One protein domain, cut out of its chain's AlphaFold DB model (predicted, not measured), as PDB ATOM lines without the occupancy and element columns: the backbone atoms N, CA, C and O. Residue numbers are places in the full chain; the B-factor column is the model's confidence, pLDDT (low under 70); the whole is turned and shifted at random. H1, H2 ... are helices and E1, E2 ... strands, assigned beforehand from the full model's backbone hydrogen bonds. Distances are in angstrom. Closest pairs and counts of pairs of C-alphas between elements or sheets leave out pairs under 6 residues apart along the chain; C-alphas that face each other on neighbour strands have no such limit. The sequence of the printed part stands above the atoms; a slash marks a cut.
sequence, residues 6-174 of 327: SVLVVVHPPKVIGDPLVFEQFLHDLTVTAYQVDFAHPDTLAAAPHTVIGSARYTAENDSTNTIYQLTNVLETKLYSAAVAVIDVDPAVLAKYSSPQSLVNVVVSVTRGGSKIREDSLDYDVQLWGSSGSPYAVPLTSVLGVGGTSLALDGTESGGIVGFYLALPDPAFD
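This is residues 6 to 174 of the 327 residues of an uncharacterized protein of Catenulispora acidiphila (strain DSM 44928 / JCM 14897 / NBRC 102108 / NRRL B-24433 / ID139908) (UniProt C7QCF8). Two strongly twisted sheets of four strands lie face to face as a sandwich, their strands crossed at 49 degrees, and they come together where E3 meets E4 and E5 and where E7 meets E8. Helix H1 packs on E5, the link between E2 and E3 sticks out with residues 41 to 46, and the long stretch 128 to 161 leads from E7 to E8. The printed part has 169 residues with two named helices and eight named strands, in the order E1 H1 E2 E3 E4 E5 H2 E6 E7 E8; under half of the residues are in these elements, and the class is mostly strand. One sheet, E4 E5 E1 E8, is mixed, and the other, E3 E2 E6 E7, is antiparallel. The whole is compact, with a radius of gyration of the C-alphas of 16.4 A and spans of 54 by 37 by 24 A.

E1, residues 6 to 12, is an inner strand, parallel to E8, residues 162 to 167, with N 163 and O 8 2.8 A apart, and antiparallel to E5, residues 79 to 88, with N 11 and O 83 2.8 A apart. H1, residues 20 to 27, is on this sheet at a height of 8.7 A, over E5 and along the strands at 18 degrees on the local plane; its closest C-alphas to E5 are those of Pro 20 and Leu 79, 5.5 A. Every O i to N i+4 pair in H1 is within hydrogen-bond range. E2, residues 30 to 36, forms a hairpin with E3, residues 51 to 58, with N 32 and O 56 2.8 A apart. E3 touches E5 of the other sheet, the closest C-alphas being those of Ala 56 and Ile 87, 5.1 A. E4, residues 68 to 72, forms a hairpin with E5, with N 71 and O 82 2.8 A apart. H2, residues 91 to 94, is too short for an O i to N i+4 pair; it is on the sheet of E3, only just over E3, with 3 C-alphas falling on it. E6, residues 103 to 112, is antiparallel to E2, with N 31 and O 111 2.8 A apart, and forms a hairpin with E7, residues 115 to 127, with N 112 and O 115 2.8 A apart. E7 touches E8, the closest C-alphas being those of Gln 127 and Gly 163, 5.0 A.

E1 begins at C-alpha 6 (3.933, 2.543, -43.108) and is 18.7 A long; H1 measures 10.9 A, E2 20.0 A and E3 22.0 A. E4, 12.8 A, is followed by E5, 24.0 A, which bends by 69 degrees at residue 82. E6 measures 27.5 A and E7 27.9 A, with a bend of 88 degrees at residue 124. E8, 14.1 A, ends at C-alpha 167 (-11.373, -1.001, -31.794).

The two C-alphas farthest apart are those of Asp 43 and Gly 145, 57.4 A. The printed part has no cut. The long links are E2 to E3 and E7 to E8. The mean pLDDT of the printed part is 72.5; among the residues under 70 are 38 to 50 and 131 to 151.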
ATOM      1  N   SER A   6       5.303   2.957 -43.402       85.69
ATOM      2  CA  SER A   6       3.933   2.543 -43.108       85.69
ATOM      3  C   SER A   6       3.376   3.126 -41.830       85.69
ATOM      4  O   SER A   6       4.103   3.449 -40.893       85.69
ATOM      5  N   VAL A   7       2.051   3.178 -41.778       88.12
ATOM      6  CA  VAL A   7       1.306   3.294 -40.526       88.12
ATOM      7  C   VAL A   7       0.965   1.882 -40.056       88.12
ATOM      8  O   VAL A   7       0.359   1.108 -40.801       88.12
ATOM      9  N   LEU A   8       1.357   1.544 -38.828       88.88
ATOM     10  CA  LEU A   8       0.955   0.294 -38.184       88.88
ATOM     11  C   LEU A   8      -0.257   0.549 -37.294       88.88
ATOM     12  O   LEU A   8      -0.165   1.286 -36.311       88.88
ATOM     13  N   VAL A   9      -1.381  -0.080 -37.624       90.75
ATOM     14  CA  VAL A   9      -2.625   0.025 -36.854       90.75
ATOM     15  C   VAL A   9      -2.903  -1.308 -36.185       90.75
ATOM     16  O   VAL A   9      -3.073  -2.320 -36.867       90.75
ATOM     17  N   VAL A  10      -2.978  -1.325 -34.855       90.69
ATOM     18  CA  VAL A  10      -3.409  -2.525 -34.131       90.69
ATOM     19  C   VAL A  10      -4.928  -2.528 -34.077       90.69
ATOM     20  O   VAL A  10      -5.531  -1.715 -33.380       90.69
ATOM     21  N   VAL A  11      -5.551  -3.450 -34.802       90.25
ATOM     22  CA  VAL A  11      -6.998  -3.648 -34.783       90.25
ATOM     23  C   VAL A  11      -7.367  -4.717 -33.760       90.25
ATOM     24  O   VAL A  11      -6.735  -5.774 -33.684       90.25
ATOM     25  N   HIS A  12      -8.395  -4.457 -32.960       88.19
ATOM     26  CA  HIS A  12      -8.841  -5.382 -31.921       88.19
ATOM     27  C   HIS A  12     -10.363  -5.318 -31.749       88.19
ATOM     28  O   HIS A  12     -10.951  -4.267 -31.977       88.19
ATOM     29  N   PRO A  13     -11.037  -6.401 -31.343       83.75
ATOM     30  CA  PRO A  13     -12.444  -6.361 -30.964       83.75
ATOM     31  C   PRO A  13     -12.632  -5.561 -29.659       83.75
ATOM     32  O   PRO A  13     -11.664  -5.339 -28.921       83.75
ATOM     33  N   PRO A  14     -13.867  -5.158 -29.312       74.06
ATOM     34  CA  PRO A  14     -14.122  -4.393 -28.090       74.06
ATOM     35  C   PRO A  14     -13.963  -5.254 -26.825       74.06
ATOM     36  O   PRO A  14     -13.759  -4.733 -25.731       74.06
ATOM     37  N   LYS A  15     -14.030  -6.581 -26.974       75.75
ATOM     38  CA  LYS A  15     -13.837  -7.575 -25.917       75.75
ATOM     39  C   LYS A  15     -13.019  -8.748 -26.441       75.75
ATOM     40  O   LYS A  15     -13.078  -9.061 -27.626       75.75
ATOM     41  N   VAL A  16     -12.290  -9.420 -25.552       79.50
ATOM     42  CA  VAL A  16     -11.529 -10.626 -25.909       79.50
ATOM     43  C   VAL A  16     -12.479 -11.681 -26.476       79.50
ATOM     44  O   VAL A  16     -13.501 -11.997 -25.866       79.50
ATOM     45  N   ILE A  17     -12.121 -12.242 -27.627       77.31
ATOM     46  CA  ILE A  17     -12.869 -13.326 -28.259       77.31
ATOM     47  C   ILE A  17     -12.220 -14.630 -27.807       77.31
ATOM     48  O   ILE A  17     -11.044 -14.870 -28.072       77.31
ATOM     49  N   GLY A  18     -12.978 -15.458 -27.085       72.50
ATOM     50  CA  GLY A  18     -12.461 -16.698 -26.495       72.50
ATOM     51  C   GLY A  18     -11.939 -17.710 -27.521       72.50
ATOM     52  O   GLY A  18     -11.056 -18.496 -27.186       72.50
ATOM     53  N   ASP A  19     -12.444 -17.655 -28.756       80.50
ATOM     54  CA  ASP A  19     -11.977 -18.451 -29.894       80.50
ATOM     55  C   ASP A  19     -11.250 -17.559 -30.923       80.50
ATOM     56  O   ASP A  19     -11.882 -16.728 -31.583       80.50
ATOM     57  N   PRO A  20      -9.927 -17.709 -31.095       75.00
ATOM     58  CA  PRO A  20      -9.166 -16.924 -32.060       75.00
ATOM     59  C   PRO A  20      -9.593 -17.103 -33.523       75.00
ATOM     60  O   PRO A  20      -9.410 -16.165 -34.300       75.00
ATOM     61  N   LEU A  21     -10.180 -18.249 -33.891       80.31
ATOM     62  CA  LEU A  21     -10.669 -18.500 -35.254       80.31
ATOM     63  C   LEU A  21     -11.919 -17.670 -35.569       80.31
ATOM     64  O   LEU A  21     -12.128 -17.267 -36.709       80.31
ATOM     65  N   VAL A  22     -12.729 -17.348 -34.555       81.94
ATOM     66  CA  VAL A  22     -13.865 -16.425 -34.711       81.94
ATOM     67  C   VAL A  22     -13.368 -15.011 -35.018       81.94
ATOM     68  O   VAL A  22     -13.968 -14.306 -35.826       81.94
ATOM     69  N   PHE A  23     -12.247 -14.595 -34.417       84.50
ATOM     70  CA  PHE A  23     -11.635 -13.312 -34.765       84.50
ATOM     71  C   PHE A  23     -11.030 -13.332 -36.170       84.50
ATOM     72  O   PHE A  23     -11.180 -12.358 -36.896       84.50
ATOM     73  N   GLU A  24     -10.396 -14.431 -36.575       85.00
ATOM     74  CA  GLU A  24      -9.869 -14.576 -37.933       85.00
ATOM     75  C   GLU A  24     -10.977 -14.473 -38.991       85.00
ATOM     76  O   GLU A  24     -10.856 -13.707 -39.944       85.00
ATOM     77  N   GLN A  25     -12.102 -15.162 -38.777       84.56
ATOM     78  CA  GLN A  25     -13.295 -15.052 -39.626       84.56
ATOM     79  C   GLN A  25     -13.784 -13.607 -39.740       84.56
ATOM     80  O   GLN A  25     -14.156 -13.156 -40.819       84.56
ATOM     81  N   PHE A  26     -13.724 -12.854 -38.645       82.88
ATOM     82  CA  PHE A  26     -14.066 -11.438 -38.629       82.88
ATOM     83  C   PHE A  26     -13.066 -10.555 -39.395       82.88
ATOM     84  O   PHE A  26     -13.400  -9.437 -39.780       82.88
ATOM     85  N   LEU A  27     -11.841 -11.012 -39.655       88.25
ATOM     86  CA  LEU A  27     -10.914 -10.280 -40.516       88.25
ATOM     87  C   LEU A  27     -11.234 -10.473 -42.004       88.25
ATOM     88  O   LEU A  27     -10.835  -9.625 -42.789       88.25
ATOM     89  N   HIS A  28     -11.971 -11.508 -42.421       88.25
ATOM     90  CA  HIS A  28     -12.279 -11.724 -43.842       88.25
ATOM     91  C   HIS A  28     -12.949 -10.516 -44.504       88.25
ATOM     92  O   HIS A  28     -13.876  -9.916 -43.963       88.25
ATOM     93  N   ASP A  29     -12.438 -10.164 -45.684       87.31
ATOM     94  CA  ASP A  29     -12.816  -8.998 -46.487       87.31
ATOM     95  C   ASP A  29     -12.676  -7.642 -45.774       87.31
ATOM     96  O   ASP A  29     -13.215  -6.636 -46.246       87.31
ATOM     97  N   LEU A  30     -11.955  -7.580 -44.648       90.12
ATOM     98  CA  LEU A  30     -11.689  -6.342 -43.924       90.12
ATOM     99  C   LEU A  30     -10.704  -5.477 -44.711       90.12
ATOM    100  O   LEU A  30      -9.626  -5.928 -45.099       90.12
ATOM    101  N   THR A  31     -11.046  -4.205 -44.885       91.06
ATOM    102  CA  THR A  31     -10.174  -3.184 -45.465       91.06
ATOM    103  C   THR A  31     -10.124  -1.964 -44.552       91.06
ATOM    104  O   THR A  31     -11.157  -1.370 -44.239       91.06
ATOM    105  N   VAL A  32      -8.915  -1.569 -44.158       90.50
ATOM    106  CA  VAL A  32      -8.632  -0.347 -43.396       90.50
ATOM    107  C   VAL A  32      -7.976   0.648 -44.342       90.50
ATOM    108  O   VAL A  32      -6.857   0.422 -44.795       90.50
ATOM    109  N   THR A  33      -8.663   1.741 -44.656       89.56
ATOM    110  CA  THR A  33      -8.131   2.806 -45.518       89.56
ATOM    111  C   THR A  33      -7.806   4.020 -44.673       89.56
ATOM    112  O   THR A  33      -8.684   4.522 -43.972       89.56
ATOM    113  N   ALA A  34      -6.565   4.493 -44.748       87.88
ATOM    114  CA  ALA A  34      -6.145   5.712 -44.080       87.88
ATOM    115  C   ALA A  34      -6.149   6.889 -45.056       87.88
ATOM    116  O   ALA A  34      -5.718   6.787 -46.211       87.88
ATOM    117  N   TYR A  35      -6.603   8.024 -44.548       86.06
ATOM    118  CA  TYR A  35      -6.649   9.296 -45.237       86.06
ATOM    119  C   TYR A  35      -5.862  10.324 -44.438       86.06
ATOM    120  O   TYR A  35      -6.000  10.411 -43.222       86.06
ATOM    121  N   GLN A  36      -5.066  11.129 -45.123       80.38
ATOM    122  CA  GLN A  36      -4.402  12.284 -44.540       80.38
ATOM    123  C   GLN A  36      -5.401  13.418 -44.358       80.38
ATOM    124  O   GLN A  36      -6.171  13.738 -45.273       80.38
ATOM    125  N   VAL A  37      -5.309  14.072 -43.203       73.00
ATOM    126  CA  VAL A  37      -6.010  15.325 -42.937       73.00
ATOM    127  C   VAL A  37      -5.010  16.477 -42.945       73.00
ATOM    128  O   VAL A  37      -4.250  16.682 -42.000       73.00
ATOM    129  N   ASP A  38      -5.022  17.239 -44.038       67.06
ATOM    130  CA  ASP A  38      -4.274  18.488 -44.161       67.06
ATOM    131  C   ASP A  38      -5.105  19.644 -43.589       67.06
ATOM    132  O   ASP A  38      -6.001  20.174 -44.249       67.06
ATOM    133  N   PHE A  39      -4.813  20.073 -42.359       56.03
ATOM    134  CA  PHE A  39      -5.418  21.289 -41.809       56.03
ATOM    135  C   PHE A  39      -4.659  22.528 -42.295       56.03
ATOM    136  O   PHE A  39      -3.651  22.928 -41.716       56.03
ATOM    137  N   ALA A  40      -5.164  23.190 -43.336       46.69
ATOM    138  CA  ALA A  40      -4.723  24.539 -43.689       46.69
ATOM    139  C   ALA A  40      -5.531  25.588 -42.901       46.69
ATOM    140  O   ALA A  40      -6.452  26.161 -43.463       46.69
ATOM    141  N   HIS A  41      -5.177  25.838 -41.630       34.16
ATOM    142  CA  HIS A  41      -5.756  26.864 -40.728       34.16
ATOM    143  C   HIS A  41      -7.303  26.790 -40.510       34.16
ATOM    144  O   HIS A  41      -8.074  26.587 -41.442       34.16
ATOM    145  N   PRO A  42      -7.824  26.982 -39.282       38.25
ATOM    146  CA  PRO A  42      -9.221  26.656 -38.965       38.25
ATOM    147  C   PRO A  42     -10.273  27.597 -39.587       38.25
ATOM    148  O   PRO A  42     -11.438  27.221 -39.656       38.25
ATOM    149  N   ASP A  43      -9.890  28.773 -40.093       36.34
ATOM    150  CA  ASP A  43     -10.849  29.811 -40.512       36.34
ATOM    151  C   ASP A  43     -11.242  29.772 -42.005       36.34
ATOM    152  O   ASP A  43     -12.047  30.593 -42.449       36.34
ATOM    153  N   THR A  44     -10.704  28.841 -42.806       34.22
ATOM    154  CA  THR A  44     -10.945  28.807 -44.269       34.22
ATOM    155  C   THR A  44     -11.290  27.440 -44.859       34.22
ATOM    156  O   THR A  44     -11.347  27.302 -46.082       34.22
ATOM    157  N   LEU A  45     -11.538  26.417 -44.045       39.59
ATOM    158  CA  LEU A  45     -11.737  25.068 -44.571       39.59
ATOM    159  C   LEU A  45     -13.210  24.799 -44.910       39.59
ATOM    160  O   LEU A  45     -14.050  24.595 -44.037       39.59
ATOM    161  N   ALA A  46     -13.506  24.716 -46.212       41.31
ATOM    162  CA  ALA A  46     -14.479  23.731 -46.679       41.31
ATOM    163  C   ALA A  46     -14.000  22.338 -46.223       41.31
ATOM    164  O   ALA A  46     -12.787  22.138 -46.130       41.31
ATOM    165  N   ALA A  47     -14.922  21.411 -45.922       45.81
ATOM    166  CA  ALA A  47     -14.596  20.049 -45.477       45.81
ATOM    167  C   ALA A  47     -13.384  19.502 -46.249       45.81
ATOM    168  O   ALA A  47     -13.390  19.501 -47.484       45.81
ATOM    169  N   ALA A  48     -12.317  19.158 -45.520       50.06
ATOM    170  CA  ALA A  48     -11.031  18.840 -46.124       50.06
ATOM    171  C   ALA A  48     -11.203  17.695 -47.137       50.06
ATOM    172  O   ALA A  48     -11.833  16.689 -46.804       50.06
ATOM    173  N   PRO A  49     -10.656  17.788 -48.362       54.16
ATOM    174  CA  PRO A  49     -10.536  16.605 -49.195       54.16
ATOM    175  C   PRO A  49      -9.579  15.629 -48.499       54.16
ATOM    176  O   PRO A  49      -8.373  15.865 -48.421       54.16
ATOM    177  N   HIS A  50     -10.133  14.539 -47.972       69.62
ATOM    178  CA  HIS A  50      -9.384  13.417 -47.421       69.62
ATOM    179  C   HIS A  50      -8.538  12.799 -48.546       69.62
ATOM    180  O   HIS A  50      -9.080  12.221 -49.490       69.62
ATOM    181  N   THR A  51      -7.211  12.940 -48.484       78.69
ATOM    182  CA  THR A  51      -6.315  12.311 -49.471       78.69
ATOM    183  C   THR A  51      -5.966  10.916 -48.981       78.69
ATOM    184  O   THR A  51      -5.439  10.775 -47.882       78.69
ATOM    185  N   VAL A  52      -6.261   9.881 -49.770       85.44
ATOM    186  CA  VAL A  52      -5.882   8.502 -49.423       85.44
ATOM    187  C   VAL A  52      -4.361   8.417 -49.324       85.44
ATOM    188  O   VAL A  52      -3.671   8.759 -50.281       85.44
ATOM    189  N   ILE A  53      -3.852   7.945 -48.186       83.81
ATOM    190  CA  ILE A  53      -2.415   7.685 -48.009       83.81
ATOM    191  C   ILE A  53      -2.062   6.218 -48.217       83.81
ATOM    192  O   ILE A  53      -0.935   5.922 -48.596       83.81
ATOM    193  N   GLY A  54      -3.016   5.313 -47.988       88.56
ATOM    194  CA  GLY A  54      -2.822   3.881 -48.161       88.56
ATOM    195  C   GLY A  54      -3.994   3.063 -47.629       88.56
ATOM    196  O   GLY A  54      -4.905   3.582 -46.979       88.56
ATOM    197  N   SER A  55      -3.951   1.757 -47.882       91.00
ATOM    198  CA  SER A  55      -4.938   0.805 -47.369       91.00
ATOM    199  C   SER A  55      -4.302  -0.524 -46.983       91.00
ATOM    200  O   SER A  55      -3.422  -1.012 -47.695       91.00
ATOM    201  N   ALA A  56      -4.816  -1.146 -45.926       91.62
ATOM    202  CA  ALA A  56      -4.516  -2.519 -45.552       91.62
ATOM    203  C   ALA A  56      -5.741  -3.422 -45.744       91.62
ATOM    204  O   ALA A  56      -6.867  -2.972 -45.528       91.62
ATOM    205  N   ARG A  57      -5.537  -4.686 -46.130       92.81
ATOM    206  CA  ARG A  57      -6.622  -5.648 -46.374       92.81
ATOM    207  C   ARG A  57      -6.323  -7.056 -45.867       92.81
ATOM    208  O   ARG A  57      -5.166  -7.481 -45.866       92.81
ATOM    209  N   TYR A  58      -7.381  -7.776 -45.515       90.50
ATOM    210  CA  TYR A  58      -7.376  -9.219 -45.284       90.50
ATOM    211  C   TYR A  58      -8.413  -9.866 -46.205       90.50
ATOM    212  O   TYR A  58      -9.595  -9.541 -46.127       90.50
ATOM    213  N   THR A  59      -7.984 -10.748 -47.101       85.81
ATOM    214  CA  THR A  59      -8.871 -11.431 -48.058       85.81
ATOM    215  C   THR A  59      -9.193 -12.842 -47.581       85.81
ATOM    216  O   THR A  59     -10.357 -13.194 -47.387       85.81
ATOM    217  N   ALA A  60      -8.160 -13.649 -47.350       80.94
ATOM    218  CA  ALA A  60      -8.293 -15.013 -46.865       80.94
ATOM    219  C   ALA A  60      -7.045 -15.477 -46.114       80.94
ATOM    220  O   ALA A  60      -5.965 -14.902 -46.260       80.94
ATOM    221  N   GLU A  61      -7.189 -16.560 -45.353       77.69
ATOM    222  CA  GLU A  61      -6.060 -17.261 -44.747       77.69
ATOM    223  C   GLU A  61      -4.995 -17.588 -45.815       77.69
ATOM    224  O   GLU A  61      -5.309 -18.061 -46.909       77.69
ATOM    225  N   ASN A  62      -3.721 -17.343 -45.496       72.25
ATOM    226  CA  ASN A  62      -2.563 -17.619 -46.357       72.25
ATOM    227  C   ASN A  62      -2.507 -16.843 -47.698       72.25
ATOM    228  O   ASN A  62      -1.690 -17.179 -48.560       72.25
ATOM    229  N   ASP A  63      -3.316 -15.796 -47.899       77.75
ATOM    230  CA  ASP A  63      -3.225 -14.964 -49.105       77.75
ATOM    231  C   ASP A  63      -1.961 -14.084 -49.084       77.75
ATOM    232  O   ASP A  63      -1.770 -13.237 -48.211       77.75
ATOM    233  N   SER A  64      -1.108 -14.258 -50.102       74.69
ATOM    234  CA  SER A  64       0.131 -13.488 -50.316       74.69
ATOM    235  C   SER A  64      -0.048 -11.969 -50.406       74.69
ATOM    236  O   SER A  64       0.927 -11.224 -50.305       74.69
ATOM    237  N   THR A  65      -1.275 -11.512 -50.631       81.69
ATOM    238  CA  THR A  65      -1.636 -10.108 -50.811       81.69
ATOM    239  C   THR A  65      -2.296  -9.484 -49.584       81.69
ATOM    240  O   THR A  65      -2.686  -8.311 -49.642       81.69
ATOM    241  N   ASN A  66      -2.422 -10.246 -48.492       84.38
ATOM    242  CA  ASN A  66      -2.814  -9.710 -47.198       84.38
ATOM    243  C   ASN A  66      -1.791  -8.679 -46.735       84.38
ATOM    244  O   ASN A  66      -0.586  -8.871 -46.883       84.38
ATOM    245  N   THR A  67      -2.296  -7.613 -46.134       88.44
ATOM    246  CA  THR A  67      -1.514  -6.601 -45.410       88.44
ATOM    247  C   THR A  67      -2.073  -6.356 -44.007       88.44
ATOM    248  O   THR A  67      -1.616  -5.469 -43.288       88.44
ATOM    249  N   ILE A  68      -3.053  -7.163 -43.600       89.38
ATOM    250  CA  ILE A  68      -3.520  -7.308 -42.226       89.38
ATOM    251  C   ILE A  68      -3.092  -8.694 -41.741       89.38
ATOM    252  O   ILE A  68      -3.249  -9.672 -42.467       89.38
ATOM    253  N   TYR A  69      -2.570  -8.784 -40.520       85.69
ATOM    254  CA  TYR A  69      -2.043 -10.033 -39.968       85.69
ATOM    255  C   TYR A  69      -2.499 -10.221 -38.530       85.69
ATOM    256  O   TYR A  69      -2.275  -9.350 -37.687       85.69
ATOM    257  N   GLN A  70      -3.129 -11.356 -38.233       86.38
ATOM    258  CA  GLN A  70      -3.500 -11.696 -36.864       86.38
ATOM    259  C   GLN A  70      -2.248 -11.944 -36.021       86.38
ATOM    260  O   GLN A  70      -1.311 -12.625 -36.440       86.38
ATOM    261  N   LEU A  71      -2.226 -11.371 -34.821       83.38
ATOM    262  CA  LEU A  71      -1.101 -11.508 -33.910       83.38
ATOM    263  C   LEU A  71      -1.043 -12.924 -33.340       83.38
ATOM    264  O   LEU A  71      -2.057 -13.505 -32.950       83.38
ATOM    265  N   THR A  72       0.172 -13.453 -33.228       75.56
ATOM    266  CA  THR A  72       0.447 -14.752 -32.615       75.56
ATOM    267  C   THR A  72       1.653 -14.669 -31.691       75.56
ATOM    268  O   THR A  72       2.538 -13.833 -31.873       75.56
ATOM    269  N   ASN A  73       1.702 -15.550 -30.694       70.38
ATOM    270  CA  ASN A  73       2.921 -15.791 -29.941       70.38
ATOM    271  C   ASN A  73       3.772 -16.841 -30.664       70.38
ATOM    272  O   ASN A  73       3.368 -18.002 -30.777       70.38
ATOM    273  N   VAL A  74       4.976 -16.438 -31.079       61.56
ATOM    274  CA  VAL A  74       5.968 -17.285 -31.766       61.56
ATOM    275  C   VAL A  74       6.314 -18.576 -31.012       61.56
ATOM    276  O   VAL A  74       6.775 -19.528 -31.636       61.56
ATOM    277  N   LEU A  75       6.083 -18.636 -29.695       63.19
ATOM    278  CA  LEU A  75       6.363 -19.812 -28.865       63.19
ATOM    279  C   LEU A  75       5.159 -20.739 -28.657       63.19
ATOM    280  O   LEU A  75       5.350 -21.916 -28.367       63.19
ATOM    281  N   GLU A  76       3.929 -20.233 -28.780       59.38
ATOM    282  CA  GLU A  76       2.724 -20.964 -28.356       59.38
ATOM    283  C   GLU A  76       1.780 -21.305 -29.512       59.38
ATOM    284  O   GLU A  76       0.790 -22.001 -29.296       59.38
ATOM    285  N   THR A  77       2.039 -20.819 -30.736       64.88
ATOM    286  CA  THR A  77       1.129 -20.937 -31.904       64.88
ATOM    287  C   THR A  77      -0.300 -20.452 -31.626       64.88
ATOM    288  O   THR A  77      -1.227 -20.712 -32.386       64.88
ATOM    289  N   LYS A  78      -0.489 -19.730 -30.516       73.19
ATOM    290  CA  LYS A  78      -1.774 -19.207 -30.082       73.19
ATOM    291  C   LYS A  78      -2.026 -17.906 -30.822       73.19
ATOM    292  O   LYS A  78      -1.218 -16.979 -30.749       73.19
ATOM    293  N   LEU A  79      -3.136 -17.859 -31.543       79.00
ATOM    294  CA  LEU A  79      -3.642 -16.643 -32.160       79.00
ATOM    295  C   LEU A  79      -4.300 -15.762 -31.091       79.00
ATOM    296  O   LEU A  79      -4.970 -16.256 -30.177       79.00
ATOM    297  N   TYR A  80      -4.096 -14.455 -31.194       82.19
ATOM    298  CA  TYR A  80      -4.714 -13.460 -30.324       82.19
ATOM    299  C   TYR A  80      -5.947 -12.843 -30.986       82.19
ATOM    300  O   TYR A  80      -6.061 -12.793 -32.210       82.19
ATOM    301  N   SER A  81      -6.859 -12.301 -30.175       86.44
ATOM    302  CA  SER A  81      -7.953 -11.440 -30.646       86.44
ATOM    303  C   SER A  81      -7.434 -10.029 -30.961       86.44
ATOM    304  O   SER A  81      -7.916  -9.046 -30.413       86.44
ATOM    305  N   ALA A  82      -6.373  -9.931 -31.755       87.62
ATOM    306  CA  ALA A  82      -5.781  -8.680 -32.210       87.62
ATOM    307  C   ALA A  82      -5.031  -8.933 -33.521       87.62
ATOM    308  O   ALA A  82      -4.478 -10.015 -33.725       87.62
ATOM    309  N   ALA A  83      -5.015  -7.947 -34.407       89.00
ATOM    310  CA  ALA A  83      -4.309  -8.002 -35.678       89.00
ATOM    311  C   ALA A  83      -3.612  -6.672 -35.966       89.00
ATOM    312  O   ALA A  83      -3.925  -5.648 -35.364       89.00
ATOM    313  N   VAL A  84      -2.660  -6.689 -36.889       89.44
ATOM    314  CA  VAL A  84      -1.921  -5.505 -37.333       89.44
ATOM    315  C   VAL A  84      -2.255  -5.247 -38.781       89.44
ATOM    316  O   VAL A  84      -1.989  -6.093 -39.630       89.44
ATOM    317  N   ALA A  85      -2.811  -4.076 -39.057       90.81
ATOM    318  CA  ALA A  85      -2.954  -3.533 -40.392       90.81
ATOM    319  C   ALA A  85      -1.704  -2.717 -40.738       90.81
ATOM    320  O   ALA A  85      -1.389  -1.728 -40.071       90.81
ATOM    321  N   VAL A  86      -0.989  -3.149 -41.776       89.19
ATOM    322  CA  VAL A  86       0.206  -2.487 -42.300       89.19
ATOM    323  C   VAL A  86      -0.203  -1.645 -43.502       89.19
ATOM    324  O   VAL A  86      -0.495  -2.172 -44.577       89.19
ATOM    325  N   ILE A  87      -0.257  -0.330 -43.313       89.56
ATOM    326  CA  ILE A  87      -0.692   0.611 -44.344       89.56
ATOM    327  C   ILE A  87       0.544   1.252 -44.973       89.56
ATOM    328  O   ILE A  87       1.099   2.186 -44.397       89.56
ATOM    329  N   ASP A  88       0.954   0.755 -46.146       87.88
ATOM    330  CA  ASP A  88       1.972   1.396 -46.995       87.88
ATOM    331  C   ASP A  88       1.559   2.843 -47.280       87.88
ATOM    332  O   ASP A  88       0.510   3.079 -47.884       87.88
ATOM    333  N   VAL A  89       2.386   3.805 -46.873       84.25
ATOM    334  CA  VAL A  89       2.141   5.224 -47.150       84.25
ATOM    335  C   VAL A  89       2.647   5.562 -48.546       84.25
ATOM    336  O   VAL A  89       3.799   5.268 -48.880       84.25
ATOM    337  N   ASP A  90       1.812   6.214 -49.352       81.75
ATOM    338  CA  ASP A  90       2.177   6.687 -50.688       81.75
ATOM    339  C   ASP A  90       3.443   7.579 -50.632       81.75
ATOM    340  O   ASP A  90       3.465   8.591 -49.920       81.75
ATOM    341  N   PRO A  91       4.507   7.261 -51.397       76.12
ATOM    342  CA  PRO A  91       5.707   8.090 -51.477       76.12
ATOM    343  C   PRO A  91       5.459   9.562 -51.826       76.12
ATOM    344  O   PRO A  91       6.215  10.428 -51.379       76.12
ATOM    345  N   ALA A  92       4.415   9.867 -52.602       73.81
ATOM    346  CA  ALA A  92       4.047  11.240 -52.946       73.81
ATOM    347  C   ALA A  92       3.617  12.053 -51.714       73.81
ATOM    348  O   ALA A  92       3.790  13.273 -51.680       73.81
ATOM    349  N   VAL A  93       3.097  11.374 -50.690       70.88
ATOM    350  CA  VAL A  93       2.692  11.963 -49.412       70.88
ATOM    351  C   VAL A  93       3.888  12.102 -48.466       70.88
ATOM    352  O   VAL A  93       4.021  13.125 -47.790       70.88
ATOM    353  N   LEU A  94       4.812  11.131 -48.467       70.38
ATOM    354  CA  LEU A  94       5.999  11.109 -47.594       70.38
ATOM    355  C   LEU A  94       6.899  12.344 -47.728       70.38
ATOM    356  O   LEU A  94       7.521  12.747 -46.748       70.38
ATOM    357  N   ALA A  95       6.948  12.974 -48.906       67.69
ATOM    358  CA  ALA A  95       7.740  14.186 -49.130       67.69
ATOM    359  C   ALA A  95       7.352  15.354 -48.199       67.69
ATOM    360  O   ALA A  95       8.177  16.229 -47.944       67.69
ATOM    361  N   LYS A  96       6.118  15.370 -47.669       65.19
ATOM    362  CA  LYS A  96       5.661  16.366 -46.683       65.19
ATOM    363  C   LYS A  96       6.143  16.075 -45.255       65.19
ATOM    364  O   LYS A  96       6.155  16.984 -44.433       65.19
ATOM    365  N   TYR A  97       6.542  14.836 -44.971       66.44
ATOM    366  CA  TYR A  97       6.845  14.329 -43.627       66.44
ATOM    367  C   TYR A  97       8.327  13.960 -43.441       66.44
ATOM    368  O   TYR A  97       8.721  13.395 -42.421       66.44
ATOM    369  N   SER A  98       9.183  14.287 -44.416       56.25
ATOM    370  CA  SER A  98      10.620  14.023 -44.350       56.25
ATOM    371  C   SER A  98      11.339  15.035 -43.443       56.25
ATOM    372  O   SER A  98      11.922  16.001 -43.930       56.25
ATOM    373  N   SER A  99      11.338  14.748 -42.135       52.69
ATOM    374  CA  SER A  99      12.090  15.411 -41.050       52.69
ATOM    375  C   SER A  99      11.663  16.856 -40.703       52.69
ATOM    376  O   SER A  99      11.467  17.675 -41.597       52.69
ATOM    377  N   PRO A 100      11.553  17.225 -39.405       44.59
ATOM    378  CA  PRO A 100      11.948  16.469 -38.211       44.59
ATOM    379  C   PRO A 100      10.802  15.726 -37.504       44.59
ATOM    380  O   PRO A 100      11.036  15.152 -36.445       44.59
ATOM    381  N   GLN A 101       9.583  15.715 -38.052       53.19
ATOM    382  CA  GLN A 101       8.440  15.034 -37.435       53.19
ATOM    383  C   GLN A 101       7.822  14.014 -38.396       53.19
ATOM    384  O   GLN A 101       7.176  14.379 -39.373       53.19
ATOM    385  N   SER A 102       8.015  12.729 -38.087       63.97
ATOM    386  CA  SER A 102       7.400  11.575 -38.762       63.97
ATOM    387  C   SER A 102       5.964  11.333 -38.276       63.97
ATOM    388  O   SER A 102       5.579  10.191 -38.032       63.97
ATOM    389  N   LEU A 103       5.218  12.414 -38.040       76.44
ATOM    390  CA  LEU A 103       3.874  12.394 -37.476       76.44
ATOM    391  C   LEU A 103       2.877  12.813 -38.554       76.44
ATOM    392  O   LEU A 103       3.094  13.807 -39.251       76.44
ATOM    393  N   VAL A 104       1.792  12.062 -38.688       78.12
ATOM    394  CA  VAL A 104       0.715  12.340 -39.639       78.12
ATOM    395  C   VAL A 104      -0.629  12.323 -38.922       78.12
ATOM    396  O   VAL A 104      -0.890  11.462 -38.088       78.12
ATOM    397  N   ASN A 105      -1.497  13.276 -39.255       80.56
ATOM    398  CA  ASN A 105      -2.888  13.247 -38.816       80.56
ATOM    399  C   ASN A 105      -3.682  12.396 -39.797       80.56
ATOM    400  O   ASN A 105      -3.678  12.678 -41.005       80.56
ATOM    401  N   VAL A 106      -4.348  11.369 -39.283       81.31
ATOM    402  CA  VAL A 106      -5.049  10.390 -40.108       81.31
ATOM    403  C   VAL A 106      -6.504  10.267 -39.711       81.31
ATOM    404  O   VAL A 106      -6.860  10.283 -38.538       81.31
ATOM    405  N   VAL A 107      -7.337  10.089 -40.725       83.81
ATOM    406  CA  VAL A 107      -8.688   9.559 -40.588       83.81
ATOM    407  C   VAL A 107      -8.697   8.155 -41.161       83.81
ATOM    408  O   VAL A 107      -8.154   7.934 -42.244       83.81
ATOM    409  N   VAL A 108      -9.327   7.203 -40.476       82.75
ATOM    410  CA  VAL A 108      -9.484   5.839 -40.999       82.75
ATOM    411  C   VAL A 108     -10.922   5.480 -41.316       82.75
ATOM    412  O   VAL A 108     -11.814   5.644 -40.493       82.75
ATOM    413  N   SER A 109     -11.122   4.889 -42.492       83.06
ATOM    414  CA  SER A 109     -12.369   4.233 -42.872       83.06
ATOM    415  C   SER A 109     -12.174   2.725 -42.848       83.06
ATOM    416  O   SER A 109     -11.227   2.207 -43.449       83.06
ATOM    417  N   VAL A 110     -13.071   2.017 -42.162       83.81
ATOM    418  CA  VAL A 110     -13.043   0.555 -42.094       83.81
ATOM    419  C   VAL A 110     -14.251  -0.002 -42.821       83.81
ATOM    420  O   VAL A 110     -15.398   0.303 -42.483       83.81
ATOM    421  N   THR A 111     -13.983  -0.854 -43.801       82.00
ATOM    422  CA  THR A 111     -15.015  -1.551 -44.566       82.00
ATOM    423  C   THR A 111     -14.815  -3.055 -44.482       82.00
ATOM    424  O   THR A 111     -13.694  -3.527 -44.294       82.00
ATOM    425  N   ARG A 112     -15.899  -3.810 -44.629       83.38
ATOM    426  CA  ARG A 112     -15.881  -5.257 -44.796       83.38
ATOM    427  C   ARG A 112     -16.880  -5.682 -45.854       83.38
ATOM    428  O   ARG A 112     -18.022  -5.233 -45.829       83.38
ATOM    429  N   GLY A 113     -16.441  -6.496 -46.813       80.50
ATOM    430  CA  GLY A 113     -17.287  -6.883 -47.948       80.50
ATOM    431  C   GLY A 113     -17.809  -5.674 -48.741       80.50
ATOM    432  O   GLY A 113     -18.878  -5.736 -49.340       80.50
ATOM    433  N   GLY A 114     -17.090  -4.544 -48.691       71.19
ATOM    434  CA  GLY A 114     -17.497  -3.262 -49.275       71.19
ATOM    435  C   GLY A 114     -18.437  -2.406 -48.415       71.19
ATOM    436  O   GLY A 114     -18.628  -1.234 -48.731       71.19
ATOM    437  N   SER A 115     -18.977  -2.935 -47.316       72.12
ATOM    438  CA  SER A 115     -19.831  -2.191 -46.381       72.12
ATOM    439  C   SER A 115     -18.995  -1.497 -45.312       72.12
ATOM    440  O   SER A 115     -18.071  -2.091 -44.763       72.12
ATOM    441  N   LYS A 116     -19.307  -0.242 -44.985       71.88
ATOM    442  CA  LYS A 116     -18.640   0.485 -43.897       71.88
ATOM    443  C   LYS A 116     -19.060  -0.126 -42.556       71.88
ATOM    444  O   LYS A 116     -20.247  -0.208 -42.276       71.88
ATOM    445  N   ILE A 117     -18.091  -0.565 -41.752       71.88
ATOM    446  CA  ILE A 117     -18.353  -1.153 -40.423       71.88
ATOM    447  C   ILE A 117     -17.931  -0.225 -39.281       71.88
ATOM    448  O   ILE A 117     -18.354  -0.412 -38.146       71.88
ATOM    449  N   ARG A 118     -17.102   0.788 -39.558       66.75
ATOM    450  CA  ARG A 118     -16.746   1.824 -38.585       66.75
ATOM    451  C   ARG A 118     -16.579   3.177 -39.270       66.75
ATOM    452  O   ARG A 118     -16.027   3.262 -40.369       66.75
ATOM    453  N   GLU A 119     -17.055   4.217 -38.591       60.25
ATOM    454  CA  GLU A 119     -16.884   5.614 -38.980       60.25
ATOM    455  C   GLU A 119     -15.530   6.199 -38.565       60.25
ATOM    456  O   GLU A 119     -14.850   5.709 -37.663       60.25
ATOM    457  N   ASP A 120     -15.173   7.234 -39.315       63.69
ATOM    458  CA  ASP A 120     -13.917   7.965 -39.399       63.69
ATOM    459  C   ASP A 120     -13.313   8.285 -38.016       63.69
ATOM    460  O   ASP A 120     -13.656   9.283 -37.392       63.69
ATOM    461  N   SER A 121     -12.395   7.436 -37.532       63.22
ATOM    462  CA  SER A 121     -11.577   7.749 -36.347       63.22
ATOM    463  C   SER A 121     -10.509   8.743 -36.768       63.22
ATOM    464  O   SER A 121      -9.715   8.424 -37.655       63.22
ATOM    465  N   LEU A 122     -10.527   9.938 -36.177       67.62
ATOM    466  CA  LEU A 122      -9.483  10.939 -36.358       67.62
ATOM    467  C   LEU A 122      -8.428  10.759 -35.269       67.62
ATOM    468  O   LEU A 122      -8.677  11.040 -34.098       67.62
ATOM    469  N   ASP A 123      -7.244  10.340 -35.689       73.06
ATOM    470  CA  ASP A 123      -6.087  10.145 -34.832       73.06
ATOM    471  C   ASP A 123      -5.013  11.178 -35.205       73.06
ATOM    472  O   ASP A 123      -4.636  11.342 -36.371       73.06
ATOM    473  N   TYR A 124      -4.558  11.923 -34.197       70.50
ATOM    474  CA  TYR A 124      -3.556  12.976 -34.352       70.50
ATOM    475  C   TYR A 124      -2.162  12.445 -34.045       70.50
ATOM    476  O   TYR A 124      -1.999  11.585 -33.180       70.50
ATOM    477  N   ASP A 125      -1.164  13.012 -34.718       76.06
ATOM    478  CA  ASP A 125       0.250  12.743 -34.459       76.06
ATOM    479  C   ASP A 125       0.615  11.246 -34.524       76.06
ATOM    480  O   ASP A 125       1.340  10.713 -33.684       76.06
ATOM    481  N   VAL A 126       0.117  10.545 -35.546       83.81
ATOM    482  CA  VAL A 126       0.407   9.123 -35.745       83.81
ATOM    483  C   VAL A 126       1.824   8.944 -36.272       83.81
ATOM    484  O   VAL A 126       2.193   9.506 -37.305       83.81
ATOM    485  N   GLN A 127       2.613   8.127 -35.576       84.00
ATOM    486  CA  GLN A 127       4.000   7.866 -35.940       84.00
ATOM    487  C   GLN A 127       4.107   6.925 -37.146       84.00
ATOM    488  O   GLN A 127       3.511   5.848 -37.178       84.00
ATOM    489  N   LEU A 128       4.914   7.330 -38.129       83.81
ATOM    490  CA  LEU A 128       5.298   6.488 -39.259       83.81
ATOM    491  C   LEU A 128       6.416   5.517 -38.859       83.81
ATOM    492  O   LEU A 128       7.373   5.896 -38.180       83.81
ATOM    493  N   TRP A 129       6.318   4.277 -39.333       82.50
ATOM    494  CA  TRP A 129       7.324   3.234 -39.163       82.50
ATOM    495  C   TRP A 129       8.022   2.914 -40.486       82.50
ATOM    496  O   TRP A 129       7.392   2.885 -41.538       82.50
ATOM    497  N   GLY A 130       9.319   2.613 -40.427       77.50
ATOM    498  CA  GLY A 130      10.115   2.204 -41.581       77.50
ATOM    499  C   GLY A 130      10.929   3.336 -42.209       77.50
ATOM    500  O   GLY A 130      10.989   4.458 -41.708       77.50
ATOM    501  N   SER A 131      11.616   3.015 -43.304       69.50
ATOM    502  CA  SER A 131      12.491   3.942 -44.025       69.50
ATOM    503  C   SER A 131      12.282   3.808 -45.528       69.50
ATOM    504  O   SER A 131      12.120   2.709 -46.063       69.50
ATOM    505  N   SER A 132      12.281   4.946 -46.224       65.88
ATOM    506  CA  SER A 132      12.002   4.985 -47.658       65.88
ATOM    507  C   SER A 132      12.955   4.079 -48.441       65.88
ATOM    508  O   SER A 132      14.173   4.219 -48.327       65.88
ATOM    509  N   GLY A 133      12.408   3.196 -49.277       57.78
ATOM    510  CA  GLY A 133      13.188   2.331 -50.170       57.78
ATOM    511  C   GLY A 133      13.689   1.020 -49.555       57.78
ATOM    512  O   GLY A 133      14.299   0.230 -50.274       57.78
ATOM    513  N   SER A 134      13.400   0.750 -48.277       58.91
ATOM    514  CA  SER A 134      13.612  -0.567 -47.671       58.91
ATOM    515  C   SER A 134      12.255  -1.243 -47.449       58.91
ATOM    516  O   SER A 134      11.540  -0.845 -46.530       58.91
ATOM    517  N   PRO A 135      11.848  -2.233 -48.269       57.12
ATOM    518  CA  PRO A 135      10.589  -2.932 -48.046       57.12
ATOM    519  C   PRO A 135      10.627  -3.619 -46.680       57.12
ATOM    520  O   PRO A 135      11.607  -4.282 -46.332       57.12
ATOM    521  N   TYR A 136       9.563  -3.461 -45.904       61.31
ATOM    522  CA  TYR A 136       9.406  -4.199 -44.662       61.31
ATOM    523  C   TYR A 136       9.106  -5.670 -44.971       61.31
ATOM    524  O   TYR A 136       8.264  -5.999 -45.806       61.31
ATOM    525  N   ALA A 137       9.811  -6.576 -44.295       52.50
ATOM    526  CA  ALA A 137       9.567  -8.009 -44.394       52.50
ATOM    527  C   ALA A 137       8.455  -8.398 -43.411       52.50
ATOM    528  O   ALA A 137       8.733  -8.896 -42.322       52.50
ATOM    529  N   VAL A 138       7.196  -8.128 -43.763       53.97
ATOM    530  CA  VAL A 138       6.062  -8.639 -42.981       53.97
ATOM    531  C   VAL A 138       5.754 -10.045 -43.502       53.97
ATOM    532  O   VAL A 138       5.529 -10.215 -44.702       53.97
ATOM    533  N   PRO A 139       5.850 -11.081 -42.655       52.12
ATOM    534  CA  PRO A 139       5.755 -12.458 -43.103       52.12
ATOM    535  C   PRO A 139       4.316 -12.811 -43.469       52.12
ATOM    536  O   PRO A 139       3.359 -12.392 -42.822       52.12
ATOM    537  N   LEU A 140       4.193 -13.697 -44.450       42.59
ATOM    538  CA  LEU A 140       3.020 -14.540 -44.604       42.59
ATOM    539  C   LEU A 140       3.035 -15.580 -43.486       42.59
ATOM    540  O   LEU A 140       3.932 -16.422 -43.435       42.59
ATOM    541  N   THR A 141       2.069 -15.531 -42.574       40.19
ATOM    542  CA  THR A 141       1.840 -16.639 -41.647       40.19
ATOM    543  C   THR A 141       1.245 -17.796 -42.432       40.19
ATOM    544  O   THR A 141       0.055 -17.776 -42.719       40.19
ATOM    545  N   SER A 142       2.056 -18.806 -42.765       37.72
ATOM    546  CA  SER A 142       1.523 -20.151 -42.955       37.72
ATOM    547  C   SER A 142       1.384 -20.798 -41.586       37.72
ATOM    548  O   SER A 142       2.389 -21.081 -40.919       37.72
ATOM    549  N   VAL A 143       0.149 -21.064 -41.175       41.31
ATOM    550  CA  VAL A 143      -0.130 -22.121 -40.205       41.31
ATOM    551  C   VAL A 143       0.554 -23.378 -40.762       41.31
ATOM    552  O   VAL A 143       0.248 -23.781 -41.877       41.31
ATOM    553  N   LEU A 144       1.513 -23.954 -40.021       38.31
ATOM    554  CA  LEU A 144       2.358 -25.123 -40.364       38.31
ATOM    555  C   LEU A 144       3.772 -24.828 -40.925       38.31
ATOM    556  O   LEU A 144       4.079 -25.073 -42.086       38.31
ATOM    557  N   GLY A 145       4.705 -24.467 -40.036       39.72
ATOM    558  CA  GLY A 145       6.071 -25.013 -40.101       39.72
ATOM    559  C   GLY A 145       7.018 -24.524 -41.206       39.72
ATOM    560  O   GLY A 145       7.980 -25.232 -41.505       39.72
ATOM    561  N   VAL A 146       6.824 -23.333 -41.775       35.59
ATOM    562  CA  VAL A 146       7.803 -22.721 -42.691       35.59
ATOM    563  C   VAL A 146       8.429 -21.493 -42.033       35.59
ATOM    564  O   VAL A 146       7.731 -20.636 -41.501       35.59
ATOM    565  N   GLY A 147       9.764 -21.417 -42.043       39.00
ATOM    566  CA  GLY A 147      10.509 -20.268 -41.534       39.00
ATOM    567  C   GLY A 147      10.118 -18.982 -42.264       39.00
ATOM    568  O   GLY A 147      10.379 -18.845 -43.457       39.00
ATOM    569  N   GLY A 148       9.516 -18.052 -41.527       49.91
ATOM    570  CA  GLY A 148       9.219 -16.686 -41.952       49.91
ATOM    571  C   GLY A 148       9.802 -15.675 -40.961       49.91
ATOM    572  O   GLY A 148      10.028 -15.988 -39.792       49.91
ATOM    573  N   THR A 149      10.086 -14.461 -41.428       51.50
ATOM    574  CA  THR A 149      10.594 -13.354 -40.607       51.50
ATOM    575  C   THR A 149       9.466 -12.759 -39.770       51.50
ATOM    576  O   THR A 149       8.643 -12.061 -40.327       51.50
ATOM    577  N   SER A 150       9.396 -13.000 -38.460       57.72
ATOM    578  CA  SER A 150       8.373 -12.383 -37.594       57.72
ATOM    579  C   SER A 150       8.536 -10.860 -37.524       57.72
ATOM    580  O   SER A 150       9.625 -10.388 -37.198       57.72
ATOM    581  N   LEU A 151       7.458 -10.095 -37.735       67.88
ATOM    582  CA  LEU A 151       7.405  -8.706 -37.274       67.88
ATOM    583  C   LEU A 151       7.174  -8.738 -35.759       67.88
ATOM    584  O   LEU A 151       6.109  -9.149 -35.302       67.88
ATOM    585  N   ALA A 152       8.183  -8.365 -34.976       71.00
ATOM    586  CA  ALA A 152       7.955  -8.008 -33.580       71.00
ATOM    587  C   ALA A 152       7.237  -6.653 -33.542       71.00
ATOM    588  O   ALA A 152       7.490  -5.831 -34.414       71.00
ATOM    589  N   LEU A 153       6.344  -6.445 -32.571       75.00
ATOM    590  CA  LEU A 153       5.801  -5.131 -32.207       75.00
ATOM    591  C   LEU A 153       6.395  -4.728 -30.852       75.00
ATOM    592  O   LEU A 153       5.735  -4.821 -29.817       75.00
ATOM    593  N   ASP A 154       7.674  -4.381 -30.844       71.31
ATOM    594  CA  ASP A 154       8.424  -4.001 -29.643       71.31
ATOM    595  C   ASP A 154       8.600  -2.481 -29.496       71.31
ATOM    596  O   ASP A 154       9.167  -2.020 -28.503       71.31
ATOM    597  N   GLY A 155       8.092  -1.699 -30.456       71.50
ATOM    598  CA  GLY A 155       8.177  -0.239 -30.446       71.50
ATOM    599  C   GLY A 155       9.546   0.310 -30.850       71.50
ATOM    600  O   GLY A 155       9.793   1.505 -30.689       71.50
ATOM    601  N   THR A 156      10.444  -0.529 -31.368       73.50
ATOM    602  CA  THR A 156      11.730  -0.100 -31.930       73.50
ATOM    603  C   THR A 156      11.628   0.139 -33.438       73.50
ATOM    604  O   THR A 156      10.711  -0.338 -34.106       73.50
ATOM    605  N   GLU A 157      12.607   0.844 -34.014       67.75
ATOM    606  CA  GLU A 157      12.689   1.038 -35.471       67.75
ATOM    607  C   GLU A 157      12.736  -0.300 -36.233       67.75
ATOM    608  O   GLU A 157      12.174  -0.416 -37.321       67.75
ATOM    609  N   SER A 158      13.344  -1.328 -35.633       67.44
ATOM    610  CA  SER A 158      13.464  -2.674 -36.206       67.44
ATOM    611  C   SER A 158      12.234  -3.555 -35.966       67.44
ATOM    612  O   SER A 158      11.979  -4.462 -36.755       67.44
ATOM    613  N   GLY A 159      11.486  -3.312 -34.889       65.62
ATOM    614  CA  GLY A 159      10.372  -4.142 -34.433       65.62
ATOM    615  C   GLY A 159       9.051  -3.387 -34.372       65.62
ATOM    616  O   GLY A 159       8.323  -3.521 -33.400       65.62
ATOM    617  N   GLY A 160       8.735  -2.604 -35.407       75.38
ATOM    618  CA  GLY A 160       7.399  -2.044 -35.624       75.38
ATOM    619  C   GLY A 160       6.938  -1.041 -34.562       75.38
ATOM    620  O   GLY A 160       6.553  -1.406 -33.452       75.38
ATOM    621  N   ILE A 161       6.860   0.238 -34.929       81.31
ATOM    622  CA  ILE A 161       6.239   1.253 -34.068       81.31
ATOM    623  C   ILE A 161       4.734   1.281 -34.343       81.31
ATOM    624  O   ILE A 161       4.314   1.595 -35.456       81.31
ATOM    625  N   VAL A 162       3.925   0.943 -33.334       86.81
ATOM    626  CA  VAL A 162       2.459   1.036 -33.416       86.81
ATOM    627  C   VAL A 162       2.058   2.506 -33.460       86.81
ATOM    628  O   VAL A 162       2.373   3.259 -32.543       86.81
ATOM    629  N   GLY A 163       1.347   2.898 -34.516       85.25
ATOM    630  CA  GLY A 163       0.834   4.253 -34.669       85.25
ATOM    631  C   GLY A 163      -0.339   4.520 -33.727       85.25
ATOM    632  O   GLY A 163      -0.317   5.487 -32.975       85.25
ATOM    633  N   PHE A 164      -1.349   3.647 -33.751       87.44
ATOM    634  CA  PHE A 164      -2.515   3.723 -32.865       87.44
ATOM    635  C   PHE A 164      -3.272   2.386 -32.792       87.44
ATOM    636  O   PHE A 164      -2.995   1.436 -33.535       87.44
ATOM    637  N   TYR A 165      -4.238   2.329 -31.872       88.00
ATOM    638  CA  TYR A 165      -5.113   1.181 -31.642       88.00
ATOM    639  C   TYR A 165      -6.525   1.485 -32.137       88.00
ATOM    640  O   TYR A 165      -7.098   2.523 -31.815       88.00
ATOM    641  N   LEU A 166      -7.102   0.554 -32.891       86.31
ATOM    642  CA  LEU A 166      -8.416   0.696 -33.498       86.31
ATOM    643  C   LEU A 166      -9.346  -0.433 -33.047       86.31
ATOM    644  O   LEU A 166      -9.253  -1.572 -33.509       86.31
ATOM    645  N   ALA A 167     -10.296  -0.094 -32.178       84.06
ATOM    646  CA  ALA A 167     -11.373  -1.001 -31.794       84.06
ATOM    647  C   ALA A 167     -12.327  -1.272 -32.978       84.06
ATOM    648  O   ALA A 167     -13.042  -0.388 -33.445       84.06
ATOM    649  N   LEU A 168     -12.369  -2.490 -33.487       81.38
ATOM    650  CA  LEU A 168     -13.395  -2.901 -34.431       81.38
ATOM    651  C   LEU A 168     -14.723  -3.125 -33.692       81.38
ATOM    652  O   LEU A 168     -14.715  -3.350 -32.481       81.38
ATOM    653  N   PRO A 169     -15.862  -3.078 -34.398       73.69
ATOM    654  CA  PRO A 169     -17.127  -3.544 -33.845       73.69
ATOM    655  C   PRO A 169     -17.031  -5.005 -33.360       73.69
ATOM    656  O   PRO A 169     -16.140  -5.754 -33.753       73.69
ATOM    657  N   ASP A 170     -17.936  -5.428 -32.484       70.56
ATOM    658  CA  ASP A 170     -18.063  -6.821 -32.059       70.56
ATOM    659  C   ASP A 170     -18.382  -7.741 -33.261       70.56
ATOM    660  O   ASP A 170     -19.328  -7.475 -33.999       70.56
ATOM    661  N   PRO A 171     -17.652  -8.849 -33.470       63.31
ATOM    662  CA  PRO A 171     -17.963  -9.809 -34.532       63.31
ATOM    663  C   PRO A 171     -19.370 -10.384 -34.510       63.31
ATOM    664  O   PRO A 171     -19.891 -10.781 -35.552       63.31
ATOM    665  N   ALA A 172     -20.006 -10.414 -33.342       61.09
ATOM    666  CA  ALA A 172     -21.394 -10.832 -33.224       61.09
ATOM    667  C   ALA A 172     -22.374  -9.902 -33.973       61.09
ATOM    668  O   ALA A 172     -23.527 -10.287 -34.158       61.09
ATOM    669  N   PHE A 173     -21.940  -8.722 -34.439       60.34
ATOM    670  CA  PHE A 173     -22.747  -7.835 -35.284       60.34
ATOM    671  C   PHE A 173     -22.985  -8.383 -36.699       60.34
ATOM    672  O   PHE A 173     -24.043  -8.125 -37.266       60.34
ATOM    673  N   ASP A 174     -22.062  -9.179 -37.249       51.38
ATOM    674  CA  ASP A 174     -22.207  -9.766 -38.594       51.38
ATOM    675  C   ASP A 174     -22.939 -11.117 -38.579       51.38
ATOM    676  O   ASP A 174     -23.403 -11.609 -39.610       51.38
TER     677      ASP A 174